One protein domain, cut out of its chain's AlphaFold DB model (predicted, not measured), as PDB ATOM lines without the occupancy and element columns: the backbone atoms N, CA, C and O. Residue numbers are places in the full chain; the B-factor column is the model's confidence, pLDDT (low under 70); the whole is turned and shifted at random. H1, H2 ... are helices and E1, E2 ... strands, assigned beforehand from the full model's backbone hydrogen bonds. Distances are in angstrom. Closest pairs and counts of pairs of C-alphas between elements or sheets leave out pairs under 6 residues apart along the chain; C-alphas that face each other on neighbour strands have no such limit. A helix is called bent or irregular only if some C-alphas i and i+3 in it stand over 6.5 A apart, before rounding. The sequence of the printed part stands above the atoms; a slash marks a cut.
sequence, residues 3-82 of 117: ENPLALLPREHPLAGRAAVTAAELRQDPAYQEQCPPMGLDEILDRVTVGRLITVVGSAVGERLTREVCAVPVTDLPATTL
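AT A GLANCE: This is residues 3 to 82 of the 117 residues of an uncharacterized protein of Streptomyces antimycoticus (UniProt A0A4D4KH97). A small, strongly twisted sheet of three strands, E2, E1 and E3, has H3 and H4 over one face as a second layer, while the short H1 and H2 only graze the sheet, away from H3 and H4. The 80 printed residues run E1 H1 H2 H3 E2 H4 E3; the sheet's order is E2 E1 E3, antiparallel. The class is mixed, helices and strands, with under half of the residues in named elements. The whole is compact, radius of gyration of the C-alphas 11.2 A, spanning 27 by 26 by 20 A.

IN THESE COORDINATES: Find C-alpha 5 at (231.294, 178.010, 186.516); from there E1 runs 16.6 A to residue 10. E2 is residues 54 to 58, 13.5 A, and E3 is residues 69 to 73, 13.3 A, ending at (231.522, 173.100, 182.815). H3 is residues 41 to 49, 12.1 A; H4 is residues 59 to 64, 10.5 A, only just irregular, with C-alphas 60 and 63 6.9 A apart. H1 is residues 14 to 17 and H2 residues 23 to 26.

HOW THE PARTS SIT: Look at inner strand E1: N 7 and O 72 of E3 are 2.8 A apart, N 8 and O 55 of E2 2.9 A, within hydrogen-bond range. E2, H4 and E3 form a split strand-helix-strand unit, two same-way strands with E1 between them, its crossover right-handed. H3 has a height over the sheet of 8.5 A, H4 of 9.5 A. The closest C-alphas of H3 and E1 are Thr 49 and Pro 10, 5.3 A. Every O i to N i+4 pair is within range in H3; H4 has 0 of 2, but 2 of 3 O i to N i+3 pairs; H1 and H2 are too short.

THE WHOLE: The C-alphas farthest apart, Glu 12 and Leu 82, are 30.9 A apart. The printed part has no cut; the long link is H2 to H3. No printed residue is under 70 in pLDDT.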
ATOM      1  N   GLU A   3     235.547 179.067 192.467       86.88
ATOM      2  CA  GLU A   3     234.514 178.150 192.026       86.88
ATOM      3  C   GLU A   3     234.402 178.231 190.514       86.88
ATOM      4  O   GLU A   3     234.131 179.294 189.947       86.88
ATOM      5  N   ASN A   4     234.607 177.091 189.862       91.19
ATOM      6  CA  ASN A   4     234.476 177.016 188.418       91.19
ATOM      7  C   ASN A   4     232.996 177.130 188.035       91.19
ATOM      8  O   ASN A   4     232.151 176.542 188.717       91.19
ATOM      9  N   PRO A   5     232.670 177.856 186.956       93.44
ATOM     10  CA  PRO A   5     231.294 178.010 186.516       93.44
ATOM     11  C   PRO A   5     230.778 176.693 185.927       93.44
ATOM     12  O   PRO A   5     231.343 176.145 184.977       93.44
ATOM     13  N   LEU A   6     229.679 176.193 186.487       94.81
ATOM     14  CA  LEU A   6     228.967 175.006 186.028       94.81
ATOM     15  C   LEU A   6     227.547 175.390 185.613       94.81
ATOM     16  O   LEU A   6     226.832 176.041 186.371       94.81
ATOM     17  N   ALA A   7     227.124 174.960 184.431       95.88
ATOM     18  CA  ALA A   7     225.742 175.057 183.987       95.88
ATOM     19  C   ALA A   7     224.929 173.897 184.562       95.88
ATOM     20  O   ALA A   7     225.300 172.737 184.373       95.88
ATOM     21  N   LEU A   8     223.815 174.207 185.221       95.94
ATOM     22  CA  LEU A   8     222.836 173.216 185.657       95.94
ATOM     23  C   LEU A   8     221.818 172.976 184.549       95.94
ATOM     24  O   LEU A   8     221.144 173.906 184.106       95.94
ATOM     25  N   LEU A   9     221.719 171.724 184.118       96.50
ATOM     26  CA  LEU A   9     220.881 171.286 183.009       96.50
ATOM     27  C   LEU A   9     220.018 170.094 183.440       96.50
ATOM     28  O   LEU A   9     220.498 169.254 184.205       96.50
ATOM     29  N   PRO A  10     218.788 169.954 182.918       96.19
ATOM     30  CA  PRO A  10     218.067 168.687 183.002       96.19
ATOM     31  C   PRO A  10     218.907 167.562 182.387       96.19
ATOM     32  O   PRO A  10     219.601 167.779 181.387       96.19
ATOM     33  N   ARG A  11     218.842 166.350 182.942       93.44
ATOM     34  CA  ARG A  11     219.640 165.208 182.469       93.44
ATOM     35  C   ARG A  11     219.390 164.882 180.994       93.44
ATOM     36  O   ARG A  11     220.320 164.487 180.294       93.44
ATOM     37  N   GLU A  12     218.161 165.056 180.522       92.69
ATOM     38  CA  GLU A  12     217.742 164.797 179.141       92.69
ATOM     39  C   GLU A  12     218.056 165.958 178.182       92.69
ATOM     40  O   GLU A  12     217.788 165.863 176.982       92.69
ATOM     41  N   HIS A  13     218.619 167.061 178.677       94.88
ATOM     42  CA  HIS A  13     218.921 168.224 177.857       94.88
ATOM     43  C   HIS A  13     220.054 167.925 176.850       94.88
ATOM     44  O   HIS A  13     221.065 167.337 177.237       94.88
ATOM     45  N   PRO A  14     219.986 168.381 175.580       94.00
ATOM     46  CA  PRO A  14     221.016 168.088 174.571       94.00
ATOM     47  C   PRO A  14     222.441 168.491 174.978       94.00
ATOM     48  O   PRO A  14     223.412 167.816 174.637       94.00
ATOM     49  N   LEU A  15     222.576 169.585 175.732       95.25
ATOM     50  CA  LEU A  15     223.869 170.053 176.237       95.25
ATOM     51  C   LEU A  15     224.401 169.237 177.432       95.25
ATOM     52  O   LEU A  15     225.597 169.304 177.698       95.25
ATOM     53  N   ALA A  16     223.565 168.447 178.117       93.81
ATOM     54  CA  ALA A  16     223.969 167.660 179.288       93.81
ATOM     55  C   ALA A  16     224.958 166.532 178.941       93.81
ATOM     56  O   ALA A  16     225.718 166.085 179.791       93.81
ATOM     57  N   GLY A  17     224.985 166.081 177.682       92.00
ATOM     58  CA  GLY A  17     225.939 165.074 177.204       92.00
ATOM     59  C   GLY A  17     227.307 165.632 176.796       92.00
ATOM     60  O   GLY A  17     228.152 164.874 176.317       92.00
ATOM     61  N   ARG A  18     227.532 166.945 176.909       94.88
ATOM     62  CA  ARG A  18     228.778 167.581 176.464       94.88
ATOM     63  C   ARG A  18     229.811 167.616 177.582       94.88
ATOM     64  O   ARG A  18     229.478 167.815 178.741       94.88
ATOM     65  N   ALA A  19     231.085 167.506 177.208       94.19
ATOM     66  CA  ALA A  19     232.196 167.656 178.150       94.19
ATOM     67  C   ALA A  19     232.315 169.089 178.705       94.19
ATOM     68  O   ALA A  19     232.776 169.282 179.824       94.19
ATOM     69  N   ALA A  20     231.915 170.083 177.909       95.19
ATOM     70  CA  ALA A  20     231.830 171.485 178.294       95.19
ATOM     71  C   ALA A  20     230.917 172.258 177.328       95.19
ATOM     72  O   ALA A  20     230.680 171.824 176.190       95.19
ATOM     73  N   VAL A  21     230.446 173.416 177.783       97.06
ATOM     74  CA  VAL A  21     229.618 174.364 177.029       97.06
ATOM     75  C   VAL A  21     230.171 175.788 177.124       97.06
ATOM     76  O   VAL A  21     231.107 176.078 177.877       97.06
ATOM     77  N   THR A  22     229.578 176.683 176.345       97.00
ATOM     78  CA  THR A  22     229.816 178.130 176.385       97.00
ATOM     79  C   THR A  22     228.556 178.880 176.810       97.00
ATOM     80  O   THR A  22     227.432 178.424 176.585       97.00
ATOM     81  N   ALA A  23     228.709 180.075 177.374       95.12
ATOM     82  CA  ALA A  23     227.597 180.954 177.705       95.12
ATOM     83  C   ALA A  23     226.801 181.354 176.453       95.12
ATOM     84  O   ALA A  23     225.597 181.586 176.528       95.12
ATOM     85  N   ALA A  24     227.446 181.432 175.285       95.81
ATOM     86  CA  ALA A  24     226.763 181.684 174.016       95.81
ATOM     87  C   ALA A  24     225.773 180.566 173.644       95.81
ATOM     88  O   ALA A  24     224.668 180.871 173.196       95.81
ATOM     89  N   GLU A  25     226.148 179.300 173.864       96.38
ATOM     90  CA  GLU A  25     225.274 178.139 173.652       96.38
ATOM     91  C   GLU A  25     224.117 178.119 174.656       96.38
ATOM     92  O   GLU A  25     222.980 177.891 174.255       96.38
ATOM     93  N   LEU A  26     224.382 178.426 175.932       95.88
ATOM     94  CA  LEU A  26     223.342 178.502 176.964       95.88
ATOM     95  C   LEU A  26     222.299 179.583 176.652       95.88
ATOM     96  O   LEU A  26     221.109 179.333 176.782       95.88
ATOM     97  N   ARG A  27     222.726 180.754 176.160       96.31
ATOM     98  CA  ARG A  27     221.818 181.850 175.766       96.31
ATOM     99  C   ARG A  27     220.867 181.503 174.618       96.31
ATOM    100  O   ARG A  27     219.922 182.253 174.400       96.31
ATOM    101  N   GLN A  28     221.113 180.420 173.878       95.31
ATOM    102  CA  GLN A  28     220.171 179.952 172.857       95.31
ATOM    103  C   GLN A  28     218.975 179.209 173.463       95.31
ATOM    104  O   GLN A  28     217.968 179.034 172.778       95.31
ATOM    105  N   ASP A  29     219.074 178.762 174.718       95.38
ATOM    106  CA  ASP A  29     217.993 178.049 175.383       95.38
ATOM    107  C   ASP A  29     216.993 179.024 176.034       95.38
ATOM    108  O   ASP A  29     217.398 179.915 176.785       95.38
ATOM    109  N   PRO A  30     215.677 178.875 175.795       94.12
ATOM    110  CA  PRO A  30     214.669 179.771 176.358       94.12
ATOM    111  C   PRO A  30     214.515 179.673 177.885       94.12
ATOM    112  O   PRO A  30     213.987 180.600 178.496       94.12
ATOM    113  N   ALA A  31     214.936 178.570 178.509       94.56
ATOM    114  CA  ALA A  31     214.922 178.397 179.959       94.56
ATOM    115  C   ALA A  31     216.177 178.976 180.635       94.56
ATOM    116  O   ALA A  31     216.251 178.990 181.869       94.56
ATOM    117  N   TYR A  32     217.158 179.456 179.859       96.38
ATOM    118  CA  TYR A  32     218.382 180.027 180.405       96.38
ATOM    119  C   TYR A  32     218.152 181.373 181.087       96.38
ATOM    120  O   TYR A  32     217.580 182.307 180.521       96.38
ATOM    121  N   GLN A  33     218.675 181.490 182.303       95.19
ATOM    122  CA  GLN A  33     218.763 182.737 183.045       95.19
ATOM    123  C   GLN A  33     220.232 183.061 183.311       95.19
ATOM    124  O   GLN A  33     220.944 182.307 183.968       95.19
ATOM    125  N   GLU A  34     220.682 184.208 182.793       89.00
ATOM    126  CA  GLU A  34     222.073 184.660 182.936       89.00
ATOM    127  C   GLU A  34     222.423 185.015 184.384       89.00
ATOM    128  O   GLU A  34     223.557 184.836 184.822       89.00
ATOM    129  N   GLN A  35     221.434 185.484 185.142       88.06
ATOM    130  CA  GLN A  35     221.554 185.709 186.574       88.06
ATOM    131  C   GLN A  35     220.859 184.568 187.300       88.06
ATOM    132  O   GLN A  35     219.658 184.357 187.124       88.06
ATOM    133  N   CYS A  36     221.619 183.855 188.130       85.81
ATOM    134  CA  CYS A  36     221.058 182.822 188.985       85.81
ATOM    135  C   CYS A  36     219.995 183.449 189.906       85.81
ATOM    136  O   CYS A  36     220.291 184.444 190.579       85.81
ATOM    137  N   PRO A  37     218.757 182.922 189.927       87.38
ATOM    138  CA  PRO A  37     217.685 183.514 190.711       87.38
ATOM    139  C   PRO A  37     218.018 183.483 192.213       87.38
ATOM    140  O   PRO A  37     218.614 182.513 192.685       87.38
ATOM    141  N   PRO A  38     217.613 184.504 192.995       87.50
ATOM    142  CA  PRO A  38     217.933 184.619 194.419       87.50
ATOM    143  C   PRO A  38     217.035 183.705 195.272       87.50
ATOM    144  O   PRO A  38     216.266 184.165 196.113       87.50
ATOM    145  N   MET A  39     217.099 182.402 195.019       91.75
ATOM    146  CA  MET A  39     216.336 181.361 195.706       91.75
ATOM    147  C   MET A  39     217.263 180.253 196.211       91.75
ATOM    148  O   MET A  39     218.443 180.199 195.865       91.75
ATOM    149  N   GLY A  40     216.739 179.389 197.081       91.00
ATOM    150  CA  GLY A  40     217.512 178.280 197.637       91.00
ATOM    151  C   GLY A  40     217.937 177.279 196.559       91.00
ATOM    152  O   GLY A  40     217.224 177.086 195.576       91.00
ATOM    153  N   LEU A  41     219.075 176.606 196.770       90.44
ATOM    154  CA  LEU A  41     219.594 175.612 195.820       90.44
ATOM    155  C   LEU A  41     218.572 174.510 195.515       90.44
ATOM    156  O   LEU A  41     218.437 174.128 194.362       90.44
ATOM    157  N   ASP A  42     217.827 174.041 196.515       91.56
ATOM    158  CA  ASP A  42     216.839 172.974 196.312       91.56
ATOM    159  C   ASP A  42     215.723 173.428 195.346       91.56
ATOM    160  O   ASP A  42     215.370 172.698 194.426       91.56
ATOM    161  N   GLU A  43     215.263 174.685 195.444       94.50
ATOM    162  CA  GLU A  43     214.285 175.243 194.496       94.50
ATOM    163  C   GLU A  43     214.874 175.417 193.084       94.50
ATOM    164  O   GLU A  43     214.182 175.201 192.086       94.50
ATOM    165  N   ILE A  44     216.159 175.781 192.976       94.69
ATOM    166  CA  ILE A  44     216.868 175.827 191.688       94.69
ATOM    167  C   ILE A  44     216.876 174.433 191.056       94.69
ATOM    168  O   ILE A  44     216.497 174.295 189.894       94.69
ATOM    169  N   LEU A  45     217.269 173.404 191.811       94.19
ATOM    170  CA  LEU A  45     217.357 172.024 191.327       94.19
ATOM    171  C   LEU A  45     215.991 171.475 190.905       94.19
ATOM    172  O   LEU A  45     215.896 170.855 189.846       94.19
ATOM    173  N   ASP A  46     214.928 171.767 191.655       94.38
ATOM    174  CA  ASP A  46     213.561 171.389 191.285       94.38
ATOM    175  C   ASP A  46     213.148 172.017 189.947       94.38
ATOM    176  O   ASP A  46     212.596 171.347 189.071       94.38
ATOM    177  N   ARG A  47     213.454 173.306 189.741       96.00
ATOM    178  CA  ARG A  47     213.134 174.017 188.491       96.00
ATOM    179  C   ARG A  47     213.952 173.521 187.304       96.00
ATOM    180  O   ARG A  47     213.407 173.446 186.200       96.00
ATOM    181  N   VAL A  48     215.221 173.182 187.521       95.94
ATOM    182  CA  VAL A  48     216.075 172.560 186.500       95.94
ATOM    183  C   VAL A  48     215.531 171.177 186.146       95.94
ATOM    184  O   VAL A  48     215.362 170.881 184.969       95.94
ATOM    185  N   THR A  49     215.144 170.371 187.138       95.00
ATOM    186  CA  THR A  49     214.567 169.030 186.938       95.00
ATOM    187  C   THR A  49     213.337 169.059 186.029       95.00
ATOM    188  O   THR A  49     213.198 168.222 185.143       95.00
ATOM    189  N   VAL A  50     212.452 170.050 186.186       94.50
ATOM    190  CA  VAL A  50     211.256 170.195 185.331       94.50
ATOM    191  C   VAL A  50     211.504 170.971 184.028       94.50
ATOM    192  O   VAL A  50     210.542 171.320 183.339       94.50
ATOM    193  N   GLY A  51     212.759 171.295 183.693       93.62
ATOM    194  CA  GLY A  51     213.121 172.007 182.462       93.62
ATOM    195  C   GLY A  51     212.669 173.468 182.410       93.62
ATOM    196  O   GLY A  51     212.482 174.018 181.329       93.62
ATOM    197  N   ARG A  52     212.446 174.105 183.566       95.00
ATOM    198  CA  ARG A  52     211.997 175.509 183.664       95.00
ATOM    199  C   ARG A  52     213.119 176.491 183.980       95.00
ATOM    200  O   ARG A  52     212.857 177.690 184.075       95.00
ATOM    201  N   LEU A  53     214.331 175.993 184.197       96.44
ATOM    202  CA  LEU A  53     215.494 176.806 184.508       96.44
ATOM    203  C   LEU A  53     216.761 176.127 183.995       96.44
ATOM    204  O   LEU A  53     216.977 174.945 184.241       96.44
ATOM    205  N   ILE A  54     217.613 176.911 183.348       96.56
ATOM    206  CA  ILE A  54     219.030 176.624 183.149       96.56
ATOM    207  C   ILE A  54     219.785 177.829 183.701       96.56
ATOM    208  O   ILE A  54     219.443 178.970 183.403       96.56
ATOM    209  N   THR A  55     220.797 177.603 184.529       95.88
ATOM    210  CA  THR A  55     221.582 178.686 185.139       95.88
ATOM    211  C   THR A  55     223.012 178.232 185.374       95.88
ATOM    212  O   THR A  55     223.284 177.035 185.470       95.88
ATOM    213  N   VAL A  56     223.922 179.195 185.499       94.88
ATOM    214  CA  VAL A  56     225.304 178.947 185.910       94.88
ATOM    215  C   VAL A  56     225.442 179.154 187.415       94.88
ATOM    216  O   VAL A  56     224.898 180.109 187.970       94.88
ATOM    217  N   VAL A  57     226.159 178.247 188.068       92.25
ATOM    218  CA  VAL A  57     226.469 178.258 189.502       92.25
ATOM    219  C   VAL A  57     227.940 177.902 189.723       92.25
ATOM    220  O   VAL A  57     228.636 177.488 188.796       92.25
ATOM    221  N   GLY A  58     228.428 178.068 190.950       90.88
ATOM    222  CA  GLY A  58     229.775 177.648 191.325       90.88
ATOM    223  C   GLY A  58     229.892 176.138 191.543       90.88
ATOM    224  O   GLY A  58     228.927 175.464 191.902       90.88
ATOM    225  N   SER A  59     231.097 175.601 191.361       88.00
ATOM    226  CA  SER A  59     231.375 174.160 191.406       88.00
ATOM    227  C   SER A  59     231.042 173.453 192.725       88.00
ATOM    228  O   SER A  59     230.902 172.231 192.732       88.00
ATOM    229  N   ALA A  60     230.867 174.184 193.830       84.44
ATOM    230  CA  ALA A  60     230.515 173.610 195.129       84.44
ATOM    231  C   ALA A  60     229.131 172.934 195.164       84.44
ATOM    232  O   ALA A  60     228.860 172.133 196.055       84.44
ATOM    233  N   VAL A  61     228.247 173.204 194.194       83.56
ATOM    234  CA  VAL A  61     226.925 172.552 194.138       83.56
ATOM    235  C   VAL A  61     226.993 171.056 193.818       83.56
ATOM    236  O   VAL A  61     226.004 170.360 194.031       83.56
ATOM    237  N   GLY A  62     228.128 170.563 193.301       77.56
ATOM    238  CA  GLY A  62     228.274 169.198 192.785       77.56
ATOM    239  C   GLY A  62     227.857 168.110 193.779       77.56
ATOM    240  O   GLY A  62     227.200 167.148 193.395       77.56
ATOM    241  N   GLU A  63     228.151 168.296 195.067       76.38
ATOM    242  CA  GLU A  63     227.819 167.333 196.130       76.38
ATOM    243  C   GLU A  63     226.313 167.217 196.420       76.38
ATOM    244  O   GLU A  63     225.880 166.290 197.103       76.38
ATOM    245  N   ARG A  64     225.508 168.161 195.923       81.56
ATOM    246  CA  ARG A  64     224.068 168.270 196.196       81.56
ATOM    247  C   ARG A  64     223.196 167.993 194.972       81.56
ATOM    248  O   ARG A  64     221.985 168.173 195.050       81.56
ATOM    249  N   LEU A  65     223.789 167.588 193.850       86.38
ATOM    250  CA  LEU A  65     223.042 167.319 192.624       86.38
ATOM    251  C   LEU A  65     222.215 166.036 192.749       86.38
ATOM    252  O   LEU A  65     222.683 165.010 193.245       86.38
ATOM    253  N   THR A  66     220.980 166.098 192.262       84.19
ATOM    254  CA  THR A  66     220.120 164.926 192.082       84.19
ATOM    255  C   THR A  66     220.457 164.223 190.761       84.19
ATOM    256  O   THR A  66     221.204 164.748 189.937       84.19
ATOM    257  N   ARG A  67     219.933 163.011 190.526       88.81
ATOM    258  CA  ARG A  67     220.255 162.235 189.304       88.81
ATOM    259  C   ARG A  67     219.662 162.853 188.035       88.81
ATOM    260  O   ARG A  67     220.131 162.568 186.933       88.81
ATOM    261  N   GLU A  68     218.635 163.668 188.211       92.88
ATOM    262  CA  GLU A  68     217.843 164.335 187.187       92.88
ATOM    263  C   GLU A  68     218.492 165.644 186.709       92.88
ATOM    264  O   GLU A  68     218.087 166.194 185.685       92.88
ATOM    265  N   VAL A  69     219.524 166.125 187.411       94.31
ATOM    266  CA  VAL A  69     220.273 167.337 187.068       94.31
ATOM    267  C   VAL A  69     221.712 166.978 186.709       94.31
ATOM    268  O   VAL A  69     222.393 166.236 187.411       94.31
ATOM    269  N   CYS A  70     222.199 167.535 185.607       94.19
ATOM    270  CA  CYS A  70     223.582 167.442 185.177       94.19
ATOM    271  C   CYS A  70     224.272 168.800 185.343       94.19
ATOM    272  O   CYS A  70     223.698 169.836 185.005       94.19
ATOM    273  N   ALA A  71     225.508 168.790 185.842       94.94
ATOM    274  CA  ALA A  71     226.364 169.967 185.886       94.94
ATOM    275  C   ALA A  71     227.443 169.870 184.806       94.94
ATOM    276  O   ALA A  71     228.278 168.965 184.839       94.94
ATOM    277  N   VAL A  72     227.438 170.813 183.865       95.38
ATOM    278  CA  VAL A  72     228.382 170.844 182.741       95.38
ATOM    279  C   VAL A  72     229.277 172.083 182.846       95.38
ATOM    280  O   VAL A  72     228.750 173.187 183.001       95.38
ATOM    281  N   PRO A  73     230.614 171.956 182.754       95.62
ATOM    282  CA  PRO A  73     231.522 173.100 182.815       95.62
ATOM    283  C   PRO A  73     231.247 174.160 181.743       95.62
ATOM    284  O   PRO A  73     231.029 173.824 180.576       95.62
ATOM    285  N   VAL A  74     231.330 175.436 182.131       96.00
ATOM    286  CA  VAL A  74     231.261 176.584 181.215       96.00
ATOM    287  C   VAL A  74     232.662 177.157 181.018       96.00
ATOM    288  O   VAL A  74     233.357 177.453 181.981       96.00
ATOM    289  N   THR A  75     233.115 177.289 179.774       95.00
ATOM    290  CA  THR A  75     234.542 177.560 179.479       95.00
ATOM    291  C   THR A  75     234.883 179.025 179.217       95.00
ATOM    292  O   THR A  75     236.041 179.413 179.333       95.00
ATOM    293  N   ASP A  76     233.890 179.840 178.875       94.19
ATOM    294  CA  ASP A  76     234.020 181.255 178.506       94.19
ATOM    295  C   ASP A  76     233.505 182.211 179.597       94.19
ATOM    296  O   ASP A  76     233.336 183.405 179.347       94.19
ATOM    297  N   LEU A  77     233.274 181.702 180.812       91.19
ATOM    298  CA  LEU A  77     232.938 182.497 181.993       91.19
ATOM    299  C   LEU A  77     234.085 182.470 183.012       91.19
ATOM    300  O   LEU A  77     234.734 181.436 183.178       91.19
ATOM    301  N   PRO A  78     234.350 183.587 183.715       88.81
ATOM    302  CA  PRO A  78     235.356 183.609 184.768       88.81
ATOM    303  C   PRO A  78     234.904 182.778 185.975       88.81
ATOM    304  O   PRO A  78     233.712 182.670 186.263       88.81
ATOM    305  N   ALA A  79     235.870 182.234 186.716       89.31
ATOM    306  CA  ALA A  79     235.602 181.603 188.003       89.31
ATOM    307  C   ALA A  79     235.102 182.627 189.034       89.31
ATOM    308  O   ALA A  79     235.528 183.785 189.058       89.31
ATOM    309  N   THR A  80     234.222 182.178 189.925       87.69
ATOM    310  CA  THR A  80     233.714 183.001 191.025       87.69
ATOM    311  C   THR A  80     234.672 182.924 192.206       87.69
ATOM    312  O   THR A  80     235.046 181.842 192.649       87.69
ATOM    313  N   THR A  81     235.066 184.075 192.754       87.38
ATOM    314  CA  THR A  81     235.882 184.122 193.973       87.38
ATOM    315  C   THR A  81     234.992 184.181 195.208       87.38
ATOM    316  O   THR A  81     234.278 185.160 195.417       87.38
ATOM    317  N   LEU A  82     235.094 183.174 196.076       84.75
ATOM    318  CA  LEU A  82     234.527 183.241 197.421       84.75
ATOM    319  C   LEU A  82     235.452 184.040 198.342       84.75
ATOM    320  O   LEU A  82     236.622 183.678 198.539       84.75
TER     321      LEU A  82